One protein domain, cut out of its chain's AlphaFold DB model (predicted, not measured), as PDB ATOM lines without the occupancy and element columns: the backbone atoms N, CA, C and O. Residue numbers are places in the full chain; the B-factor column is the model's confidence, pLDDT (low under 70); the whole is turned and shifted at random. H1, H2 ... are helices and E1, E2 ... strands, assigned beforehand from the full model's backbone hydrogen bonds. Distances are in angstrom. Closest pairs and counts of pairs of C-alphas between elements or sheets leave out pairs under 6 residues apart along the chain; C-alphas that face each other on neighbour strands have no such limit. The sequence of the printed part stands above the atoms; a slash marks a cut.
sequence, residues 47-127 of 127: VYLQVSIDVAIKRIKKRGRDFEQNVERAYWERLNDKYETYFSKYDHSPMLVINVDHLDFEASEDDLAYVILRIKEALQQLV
ATOM      1  N   VAL A  47     198.530 173.286 179.163       93.75
ATOM      2  CA  VAL A  47     197.851 172.688 180.325       93.75
ATOM      3  C   VAL A  47     196.423 172.326 179.935       93.75
ATOM      4  O   VAL A  47     195.614 173.210 179.662       93.75
ATOM      5  N   TYR A  48     196.115 171.031 179.931       93.56
ATOM      6  CA  TYR A  48     194.781 170.509 179.657       93.56
ATOM      7  C   TYR A  48     194.102 170.091 180.966       93.56
ATOM      8  O   TYR A  48     194.508 169.127 181.617       93.56
ATOM      9  N   LEU A  49     193.073 170.841 181.371       93.12
ATOM     10  CA  LEU A  49     192.266 170.529 182.551       93.12
ATOM     11  C   LEU A  49     191.150 169.560 182.156       93.12
ATOM     12  O   LEU A  49     190.105 169.977 181.656       93.12
ATOM     13  N   GLN A  50     191.386 168.270 182.371       93.75
ATOM     14  CA  GLN A  50     190.425 167.222 182.057       93.75
ATOM     15  C   GLN A  50     189.359 167.142 183.148       93.75
ATOM     16  O   GLN A  50     189.663 167.100 184.341       93.75
ATOM     17  N   VAL A  51     188.099 167.095 182.736       93.50
ATOM     18  CA  VAL A  51     186.952 166.967 183.630       93.50
ATOM     19  C   VAL A  51     185.940 166.025 182.997       93.50
ATOM     20  O   VAL A  51     185.691 166.084 181.798       93.50
ATOM     21  N   SER A  52     185.351 165.154 183.801       92.94
ATOM     22  CA  SER A  52     184.247 164.302 183.389       92.94
ATOM     23  C   SER A  52     183.023 165.132 183.008       92.94
ATOM     24  O   SER A  52     182.743 166.199 183.570       92.94
ATOM     25  N   ILE A  53     182.237 164.602 182.075       92.06
ATOM     26  CA  ILE A  53     181.034 165.268 181.583       92.06
ATOM     27  C   ILE A  53     180.031 165.593 182.698       92.06
ATOM     28  O   ILE A  53     179.447 166.679 182.724       92.06
ATOM     29  N   ASP A  54     179.855 164.683 183.656       91.44
ATOM     30  CA  ASP A  54     178.907 164.866 184.751       91.44
ATOM     31  C   ASP A  54     179.327 166.034 185.658       91.44
ATOM     32  O   ASP A  54     178.495 166.870 186.034       91.44
ATOM     33  N   VAL A  55     180.626 166.148 185.961       92.62
ATOM     34  CA  VAL A  55     181.174 167.265 186.741       92.62
ATOM     35  C   VAL A  55     181.112 168.569 185.943       92.62
ATOM     36  O   VAL A  55     180.721 169.601 186.496       92.62
ATOM     37  N   ALA A  56     181.418 168.539 184.643       91.31
ATOM     38  CA  ALA A  56     181.333 169.706 183.768       91.31
ATOM     39  C   ALA A  56     179.909 170.283 183.722       91.31
ATOM     40  O   ALA A  56     179.710 171.468 184.004       91.31
ATOM     41  N   ILE A  57     178.899 169.444 183.462       91.00
ATOM     42  CA  ILE A  57     177.488 169.854 183.428       91.00
ATOM     43  C   ILE A  57     177.047 170.386 184.793       91.00
ATOM     44  O   ILE A  57     176.358 171.406 184.864       91.00
ATOM     45  N   LYS A  58     177.459 169.739 185.891       91.12
ATOM     46  CA  LYS A  58     177.171 170.222 187.249       91.12
ATOM     47  C   LYS A  58     177.719 171.637 187.468       91.12
ATOM     48  O   LYS A  58     177.000 172.487 187.996       91.12
ATOM     49  N   ARG A  59     178.955 171.913 187.037       90.19
ATOM     50  CA  ARG A  59     179.587 173.242 187.140       90.19
ATOM     51  C   ARG A  59     178.909 174.280 186.241       90.19
ATOM     52  O   ARG A  59     178.653 175.391 186.697       90.19
ATOM     53  N   ILE A  60     178.549 173.916 185.008       88.88
ATOM     54  CA  ILE A  60     177.808 174.782 184.071       88.88
ATOM     55  C   ILE A  60     176.456 175.195 184.664       88.88
ATOM     56  O   ILE A  60     176.113 176.378 184.683       88.88
ATOM     57  N   LYS A  61     175.713 174.234 185.228       88.19
ATOM     58  CA  LYS A  61     174.441 174.497 185.914       88.19
ATOM     59  C   LYS A  61     174.623 175.388 187.142       88.19
ATOM     60  O   LYS A  61     173.885 176.354 187.285       88.19
ATOM     61  N   LYS A  62     175.635 175.124 187.983       89.19
ATOM     62  CA  LYS A  62     175.964 175.963 189.154       89.19
ATOM     63  C   LYS A  62     176.253 177.417 188.755       89.19
ATOM     64  O   LYS A  62     175.839 178.330 189.458       89.19
ATOM     65  N   ARG A  63     176.940 177.627 187.626       88.44
ATOM     66  CA  ARG A  63     177.309 178.954 187.110       88.44
ATOM     67  C   ARG A  63     176.119 179.756 186.568       88.44
ATOM     68  O   ARG A  63     176.197 180.979 186.533       88.44
ATOM     69  N   GLY A  64     175.047 179.087 186.138       86.44
ATOM     70  CA  GLY A  64     173.761 179.729 185.852       86.44
ATOM     71  C   GLY A  64     173.748 180.713 184.676       86.44
ATOM     72  O   GLY A  64     172.960 181.647 184.684       86.44
ATOM     73  N   ARG A  65     174.613 180.548 183.666       86.62
ATOM     74  CA  ARG A  65     174.579 181.400 182.463       86.62
ATOM     75  C   ARG A  65     173.381 181.037 181.591       86.62
ATOM     76  O   ARG A  65     173.293 179.891 181.153       86.62
ATOM     77  N   ASP A  66     172.518 182.008 181.298       82.06
ATOM     78  CA  ASP A  66     171.235 181.800 180.602       82.06
ATOM     79  C   ASP A  66     171.362 181.033 179.278       82.06
ATOM     80  O   ASP A  66     170.581 180.128 178.991       82.06
ATOM     81  N   PHE A  67     172.392 181.339 178.489       78.75
ATOM     82  CA  PHE A  67     172.633 180.700 177.193       78.75
ATOM     83  C   PHE A  67     173.156 179.257 177.297       78.75
ATOM     84  O   PHE A  67     173.034 178.503 176.338       78.75
ATOM     85  N   GLU A  68     173.716 178.846 178.440       80.62
ATOM     86  CA  GLU A  68     174.239 177.484 178.644       80.62
ATOM     87  C   GLU A  68     173.177 176.531 179.226       80.62
ATOM     88  O   GLU A  68     173.327 175.315 179.114       80.62
ATOM     89  N   GLN A  69     172.101 177.052 179.836       77.50
ATOM     90  CA  GLN A  69     171.105 176.229 180.547       77.50
ATOM     91  C   GLN A  69     170.237 175.369 179.622       77.50
ATOM     92  O   GLN A  69     169.786 174.301 180.030       77.50
ATOM     93  N   ASN A  70     170.010 175.823 178.388       80.06
ATOM     94  CA  ASN A  70     169.138 175.149 177.421       80.06
ATOM     95  C   ASN A  70     169.905 174.238 176.448       80.06
ATOM     96  O   ASN A  70     169.318 173.707 175.510       80.06
ATOM     97  N   VAL A  71     171.214 174.069 176.648       84.88
ATOM     98  CA  VAL A  71     172.055 173.227 175.793       84.88
ATOM     99  C   VAL A  71     171.898 171.764 176.205       84.88
ATOM    100  O   VAL A  71     172.079 171.411 177.373       84.88
ATOM    101  N   GLU A  72     171.574 170.901 175.242       87.75
ATOM    102  CA  GLU A  72     171.376 169.472 175.487       87.75
ATOM    103  C   GLU A  72     172.655 168.784 175.984       87.75
ATOM    104  O   GLU A  72     173.767 169.091 175.555       87.75
ATOM    105  N   ARG A  73     172.498 167.780 176.857       88.81
ATOM    106  CA  ARG A  73     173.615 166.963 177.365       88.81
ATOM    107  C   ARG A  73     174.469 166.375 176.236       88.81
ATOM    108  O   ARG A  73     175.690 166.411 176.341       88.81
ATOM    109  N   ALA A  74     173.836 165.914 175.157       89.06
ATOM    110  CA  ALA A  74     174.516 165.318 174.008       89.06
ATOM    111  C   ALA A  74     175.520 166.278 173.342       89.06
ATOM    112  O   ALA A  74     176.570 165.849 172.867       89.06
ATOM    113  N   TYR A  75     175.235 167.586 173.340       88.25
ATOM    114  CA  TYR A  75     176.182 168.585 172.848       88.25
ATOM    115  C   TYR A  75     177.440 168.629 173.722       88.25
ATOM    116  O   TYR A  75     178.554 168.634 173.200       88.25
ATOM    117  N   TRP A  76     177.270 168.630 175.048       89.81
ATOM    118  CA  TRP A  76     178.387 168.659 175.993       89.81
ATOM    119  C   TRP A  76     179.221 167.376 175.950       89.81
ATOM    120  O   TRP A  76     180.443 167.457 176.022       89.81
ATOM    121  N   GLU A  77     178.582 166.215 175.788       90.50
ATOM    122  CA  GLU A  77     179.262 164.927 175.587       90.50
ATOM    123  C   GLU A  77     180.130 164.965 174.330       90.50
ATOM    124  O   GLU A  77     181.337 164.750 174.399       90.50
ATOM    125  N   ARG A  78     179.548 165.374 173.197       89.44
ATOM    126  CA  ARG A  78     180.282 165.489 171.932       89.44
ATOM    127  C   ARG A  78     181.426 166.497 172.004       89.44
ATOM    128  O   ARG A  78     182.480 166.266 171.415       89.44
ATOM    129  N   LEU A  79     181.223 167.616 172.702       89.19
ATOM    130  CA  LEU A  79     182.273 168.603 172.938       89.19
ATOM    131  C   LEU A  79     183.424 167.977 173.737       89.19
ATOM    132  O   LEU A  79     184.575 168.119 173.336       89.19
ATOM    133  N   ASN A  80     183.119 167.257 174.818       90.50
ATOM    134  CA  ASN A  80     184.120 166.587 175.644       90.50
ATOM    135  C   ASN A  80     184.927 165.551 174.845       90.50
ATOM    136  O   ASN A  80     186.155 165.590 174.859       90.50
ATOM    137  N   ASP A  81     184.253 164.701 174.070       90.62
ATOM    138  CA  ASP A  81     184.904 163.687 173.230       90.62
ATOM    139  C   ASP A  81     185.811 164.321 172.165       90.62
ATOM    140  O   ASP A  81     186.910 163.832 171.877       90.62
ATOM    141  N   LYS A  82     185.379 165.452 171.589       89.25
ATOM    142  CA  LYS A  82     186.206 166.236 170.669       89.25
ATOM    143  C   LYS A  82     187.428 166.817 171.358       89.25
ATOM    144  O   LYS A  82     188.500 166.758 170.769       89.25
ATOM    145  N   TYR A  83     187.289 167.348 172.571       90.25
ATOM    146  CA  TYR A  83     188.423 167.843 173.351       90.25
ATOM    147  C   TYR A  83     189.453 166.731 173.576       90.25
ATOM    148  O   TYR A  83     190.629 166.920 173.267       90.25
ATOM    149  N   GLU A  84     189.022 165.548 174.013       89.38
ATOM    150  CA  GLU A  84     189.921 164.405 174.210       89.38
ATOM    151  C   GLU A  84     190.592 163.959 172.903       89.38
ATOM    152  O   GLU A  84     191.810 163.769 172.845       89.38
ATOM    153  N   THR A  85     189.825 163.869 171.816       90.38
ATOM    154  CA  THR A  85     190.354 163.480 170.501       90.38
ATOM    155  C   THR A  85     191.329 164.517 169.943       90.38
ATOM    156  O   THR A  85     192.341 164.155 169.349       90.38
ATOM    157  N   TYR A  86     191.041 165.803 170.123       88.75
ATOM    158  CA  TYR A  86     191.865 166.894 169.622       88.75
ATOM    159  C   TYR A  86     193.191 166.971 170.385       88.75
ATOM    160  O   TYR A  86     194.260 166.915 169.781       88.75
ATOM    161  N   PHE A  87     193.139 167.006 171.719       89.31
ATOM    162  CA  PHE A  87     194.345 167.113 172.540       89.31
ATOM    163  C   PHE A  87     195.171 165.824 172.581       89.31
ATOM    164  O   PHE A  87     196.381 165.899 172.767       89.31
ATOM    165  N   SER A  88     194.588 164.650 172.313       88.75
ATOM    166  CA  SER A  88     195.382 163.419 172.139       88.75
ATOM    167  C   SER A  88     196.289 163.439 170.903       88.75
ATOM    168  O   SER A  88     197.265 162.693 170.856       88.75
ATOM    169  N   LYS A  89     195.994 164.297 169.917       88.75
ATOM    170  CA  LYS A  89     196.803 164.495 168.704       88.75
ATOM    171  C   LYS A  89     197.719 165.718 168.780       88.75
ATOM    172  O   LYS A  89     198.453 165.970 167.834       88.75
ATOM    173  N   TYR A  90     197.659 166.488 169.865       88.56
ATOM    174  CA  TYR A  90     198.448 167.704 170.020       88.56
ATOM    175  C   TYR A  90     199.939 167.379 170.190       88.56
ATOM    176  O   TYR A  90     200.317 166.671 171.125       88.56
ATOM    177  N   ASP A  91     200.788 167.936 169.324       88.38
ATOM    178  CA  ASP A  91     202.239 167.695 169.316       88.38
ATOM    179  C   ASP A  91     203.094 168.979 169.245       88.38
ATOM    180  O   ASP A  91     204.325 168.917 169.260       88.38
ATOM    181  N   HIS A  92     202.470 170.161 169.237       86.88
ATOM    182  CA  HIS A  92     203.184 171.433 169.083       86.88
ATOM    183  C   HIS A  92     204.041 171.817 170.298       86.88
ATOM    184  O   HIS A  92     205.010 172.567 170.154       86.88
ATOM    185  N   SER A  93     203.706 171.328 171.494       90.19
ATOM    186  CA  SER A  93     204.476 171.538 172.722       90.19
ATOM    187  C   SER A  93     204.273 170.383 173.705       90.19
ATOM    188  O   SER A  93     203.317 169.618 173.570       90.19
ATOM    189  N   PRO A  94     205.098 170.283 174.760       93.44
ATOM    190  CA  PRO A  94     204.774 169.461 175.918       93.44
ATOM    191  C   PRO A  94     203.375 169.793 176.454       93.44
ATOM    192  O   PRO A  94     202.979 170.966 176.495       93.44
ATOM    193  N   MET A  95     202.640 168.760 176.863       94.25
ATOM    194  CA  MET A  95     201.291 168.877 177.410       94.25
ATOM    195  C   MET A  95     201.224 168.264 178.810       94.25
ATOM    196  O   MET A  95     201.598 167.111 179.016       94.25
ATOM    197  N   LEU A  96     200.703 169.033 179.764       95.25
ATOM    198  CA  LEU A  96     200.358 168.581 181.107       95.25
ATOM    199  C   LEU A  96     198.843 168.398 181.192       95.25
ATOM    200  O   LEU A  96     198.093 169.371 181.127       95.25
ATOM    201  N   VAL A  97     198.402 167.158 181.385       94.69
ATOM    202  CA  VAL A  97     196.995 166.845 181.652       94.69
ATOM    203  C   VAL A  97     196.774 166.784 183.160       94.69
ATOM    204  O   VAL A  97     197.497 166.083 183.869       94.69
ATOM    205  N   ILE A  98     195.780 167.517 183.657       94.94
ATOM    206  CA  ILE A  98     195.389 167.519 185.070       94.94
ATOM    207  C   ILE A  98     193.912 167.156 185.146       94.94
ATOM    208  O   ILE A  98     193.074 167.893 184.631       94.94
ATOM    209  N   ASN A  99     193.586 166.039 185.803       94.06
ATOM    210  CA  ASN A  99     192.198 165.730 186.126       94.06
ATOM    211  C   ASN A  99     191.726 166.669 187.248       94.06
ATOM    212  O   ASN A  99     192.355 166.757 188.303       94.06
ATOM    213  N   VAL A 100     190.623 167.371 187.001       94.44
ATOM    214  CA  VAL A 100     190.042 168.347 187.927       94.44
ATOM    215  C   VAL A 100     188.652 167.939 188.418       94.44
ATOM    216  O   VAL A 100     187.901 168.804 188.865       94.44
ATOM    217  N   ASP A 101     188.272 166.660 188.343       93.19
ATOM    218  CA  ASP A 101     186.947 166.179 188.770       93.19
ATOM    219  C   ASP A 101     186.684 166.426 190.253       93.19
ATOM    220  O   ASP A 101     185.587 166.829 190.646       93.19
ATOM    221  N   HIS A 102     187.712 166.206 191.069       91.25
ATOM    222  CA  HIS A 102     187.632 166.282 192.525       91.25
ATOM    223  C   HIS A 102     188.219 167.567 193.106       91.25
ATOM    224  O   HIS A 102     188.276 167.693 194.322       91.25
ATOM    225  N   LEU A 103     188.635 168.506 192.252       91.56
ATOM    226  CA  LEU A 103     189.196 169.781 192.687       91.56
ATOM    227  C   LEU A 103     188.102 170.848 192.773       91.56
ATOM    228  O   LEU A 103     187.289 170.998 191.853       91.56
ATOM    229  N   ASP A 104     188.096 171.608 193.860       87.44
ATOM    230  CA  ASP A 104     187.201 172.736 194.085       87.44
ATOM    231  C   ASP A 104     187.998 174.015 194.360       87.44
ATOM    232  O   ASP A 104     188.318 174.361 195.494       87.44
ATOM    233  N   PHE A 105     188.275 174.763 193.294       84.81
ATOM    234  CA  PHE A 105     189.024 176.019 193.372       84.81
ATOM    235  C   PHE A 105     188.253 177.166 194.043       84.81
ATOM    236  O   PHE A 105     188.852 178.197 194.334       84.81
ATOM    237  N   GLU A 106     186.938 177.032 194.253       82.12
ATOM    238  CA  GLU A 106     186.148 178.036 194.977       82.12
ATOM    239  C   GLU A 106     186.198 177.801 196.492       82.12
ATOM    240  O   GLU A 106     186.089 178.756 197.260       82.12
ATOM    241  N   ALA A 107     186.342 176.542 196.918       83.50
ATOM    242  CA  ALA A 107     186.255 176.143 198.322       83.50
ATOM    243  C   ALA A 107     187.590 175.698 198.945       83.50
ATOM    244  O   ALA A 107     187.674 175.621 200.170       83.50
ATOM    245  N   SER A 108     188.614 175.397 198.138       89.75
ATOM    246  CA  SER A 108     189.893 174.839 198.590       89.75
ATOM    247  C   SER A 108     191.081 175.581 197.974       89.75
ATOM    248  O   SER A 108     191.394 175.441 196.790       89.75
ATOM    249  N   GLU A 109     191.794 176.355 198.798       91.69
ATOM    250  CA  GLU A 109     193.079 176.952 198.405       91.69
ATOM    251  C   GLU A 109     194.155 175.879 198.166       91.69
ATOM    252  O   GLU A 109     195.031 176.063 197.316       91.69
ATOM    253  N   ASP A 110     194.053 174.735 198.849       93.25
ATOM    254  CA  ASP A 110     194.966 173.601 198.689       93.25
ATOM    255  C   ASP A 110     194.850 172.973 197.291       93.25
ATOM    256  O   ASP A 110     195.864 172.614 196.687       93.25
ATOM    257  N   ASP A 111     193.642 172.908 196.723       93.69
ATOM    258  CA  ASP A 111     193.420 172.370 195.373       93.69
ATOM    259  C   ASP A 111     194.037 173.280 194.306       93.69
ATOM    260  O   ASP A 111     194.624 172.814 193.323       93.69
ATOM    261  N   LEU A 112     193.952 174.597 194.511       91.94
ATOM    262  CA  LEU A 112     194.626 175.570 193.659       91.94
ATOM    263  C   LEU A 112     196.151 175.449 193.791       91.94
ATOM    264  O   LEU A 112     196.862 175.431 192.780       91.94
ATOM    265  N   ALA A 113     196.660 175.333 195.021       93.75
ATOM    266  CA  ALA A 113     198.083 175.148 195.285       93.75
ATOM    267  C   ALA A 113     198.620 173.864 194.636       93.75
ATOM    268  O   ALA A 113     199.698 173.892 194.037       93.75
ATOM    269  N   TYR A 114     197.848 172.774 194.675       94.75
ATOM    270  CA  TYR A 114     198.158 171.526 193.985       94.75
ATOM    271  C   TYR A 114     198.337 171.747 192.479       94.75
ATOM    272  O   TYR A 114     199.388 171.412 191.932       94.75
ATOM    273  N   VAL A 115     197.369 172.372 191.799       94.31
ATOM    274  CA  VAL A 115     197.458 172.624 190.347       94.31
ATOM    275  C   VAL A 115     198.666 173.496 190.004       94.31
ATOM    276  O   VAL A 115     199.411 173.187 189.072       94.31
ATOM    277  N   ILE A 116     198.908 174.557 190.778       94.19
ATOM    278  CA  ILE A 116     200.064 175.441 190.580       94.19
ATOM    279  C   ILE A 116     201.378 174.671 190.745       94.19
ATOM    280  O   ILE A 116     202.303 174.868 189.953       94.19
ATOM    281  N   LEU A 117     201.476 173.799 191.751       95.56
ATOM    282  CA  LEU A 117     202.656 172.965 191.970       95.56
ATOM    283  C   LEU A 117     202.907 172.052 190.766       95.56
ATOM    284  O   LEU A 117     204.016 172.048 190.237       95.56
ATOM    285  N   ARG A 118     201.871 171.365 190.271       95.94
ATOM    286  CA  ARG A 118     201.971 170.489 189.092       95.94
ATOM    287  C   ARG A 118     202.460 171.237 187.851       95.94
ATOM    288  O   ARG A 118     203.304 170.722 187.122       95.94
ATOM    289  N   ILE A 119     201.975 172.459 187.631       95.19
ATOM    290  CA  ILE A 119     202.426 173.311 186.519       95.19
ATOM    291  C   ILE A 119     203.900 173.701 186.693       95.19
ATOM    292  O   ILE A 119     204.667 173.626 185.736       95.19
ATOM    293  N   LYS A 120     204.320 174.092 187.903       94.94
ATOM    294  CA  LYS A 120     205.721 174.447 188.186       94.94
ATOM    295  C   LYS A 120     206.669 173.270 187.972       94.94
ATOM    296  O   LYS A 120     207.715 173.452 187.359       94.94
ATOM    297  N   GLU A 121     206.301 172.086 188.453       95.75
ATOM    298  CA  GLU A 121     207.076 170.856 188.256       95.75
ATOM    299  C   GLU A 121     207.213 170.519 186.770       95.75
ATOM    300  O   GLU A 121     208.314 170.230 186.308       95.75
ATOM    301  N   ALA A 122     206.121 170.617 186.006       94.75
ATOM    302  CA  ALA A 122     206.154 170.384 184.567       94.75
ATOM    303  C   ALA A 122     207.069 171.386 183.852       94.75
ATOM    304  O   ALA A 122     207.880 170.977 183.034       94.75
ATOM    305  N   LEU A 123     207.002 172.677 184.195       93.62
ATOM    306  CA  LEU A 123     207.888 173.694 183.617       93.62
ATOM    307  C   LEU A 123     209.366 173.453 183.952       93.62
ATOM    308  O   LEU A 123     210.219 173.679 183.102       93.62
ATOM    309  N   GLN A 124     209.685 172.982 185.161       93.56
ATOM    310  CA  GLN A 124     211.066 172.667 185.550       93.56
ATOM    311  C   GLN A 124     211.656 171.497 184.759       93.56
ATOM    312  O   GLN A 124     212.854 171.486 184.513       93.56
ATOM    313  N   GLN A 125     210.833 170.532 184.348       90.44
ATOM    314  CA  GLN A 125     211.273 169.391 183.536       90.44
ATOM    315  C   GLN A 125     211.587 169.765 182.079       90.44
ATOM    316  O   GLN A 125     212.134 168.943 181.348       90.44
ATOM    317  N   LEU A 126     211.224 170.977 181.647       85.25
ATOM    318  CA  LEU A 126     211.472 171.484 180.295       85.25
ATOM    319  C   LEU A 126     212.779 172.274 180.166       85.25
ATOM    320  O   LEU A 126     213.131 172.666 179.052       85.25
ATOM    321  N   VAL A 127     213.455 172.530 181.290       66.38
ATOM    322  CA  VAL A 127     214.710 173.291 181.383       66.38
ATOM    323  C   VAL A 127     215.909 172.353 181.440       66.38
ATOM    324  O   VAL A 127     215.823 171.322 182.142       66.38
TER     325      VAL A 127
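AT A GLANCE: This is residues 47 to 127 of the 127 residues of the protein "Dgk" of Erysipelotrichaceae bacterium (UniProt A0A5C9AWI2). A short two-stranded sheet, E1 and E2, sits in the middle of a loose, flat frame, with the long helices H3 and H4 on either side of it and apart from each other. At one end of the frame H1 packs steeply on the first half of H3, and little H2 makes a corner with H1. The printed part has 81 residues, with four named helices and two named strands in the order E1 H1 H2 H3 E2 H4; the sheet, in the order E1, E2, is parallel and the class is mostly helix. The whole is loose, with a radius of gyration of the C-alphas of 14.8 A and spans of 46 by 33 by 17 A.

HOW THE PARTS SIT: Begin at the sheet, where E1, residues 47 to 50, and E2, residues 95 to 99, are parallel neighbours at 30 degrees. Look there for N 48 and O 96, 2.8 A apart, and N 98 and O 48, 2.9 A apart, both within hydrogen-bond range. H4, residues 109 to 124, comes closest to E2 at the C-alphas of Leu 96 and Ala 122, 7.0 A apart. H3, residues 73 to 88, comes closest to E1 at the C-alphas of Tyr 48 and Phe 87, 7.9 A apart. H3 and H4 are apart. Go outward to H1, residues 53 to 63, which touches H3 at a steep tilt of 63 degrees, opposite ways; H3 touches H1 with residues 73 to 80 alone, and the closest C-alphas are those of Ile 53 and Glu 77, 6.3 A apart. H2, residues 66 to 69, and H1 touch only at the corner, the closest C-alphas being those of Lys 61 and Gln 69, 6.6 A apart. E1, then H1, H2 and H3, then E2 form a strand-helix-strand unit, two parallel neighbour strands with helices between them along the chain. In H1, H3 and H4 every O i to N i+4 pair is within hydrogen-bond range; H2 is too short for such a pair.

IN THESE COORDINATES: Find C-alpha 47 at (197.851, 172.688, 180.325), where E1 begins. H1 measures 15.2 A from first to last C-alpha. H3 begins at C-alpha 73, (173.615, 166.963, 177.365), and runs 22.7 A to C-alpha 88. E2 measures 13.0 A. H4 runs 22.5 A from C-alpha 109 to C-alpha 124 at (211.066, 172.667, 185.550).

THE WHOLE: The two C-alphas farthest apart are those of Asn 70 and Val 127, at 45.8 A. The printed part has no cut, and no link is long. Residues 62 to 67 and residues 88 to 93 stand free. The mean pLDDT of the printed part is 90.0; look for low confidence at residue 127, the chain's last, the one residue under 70.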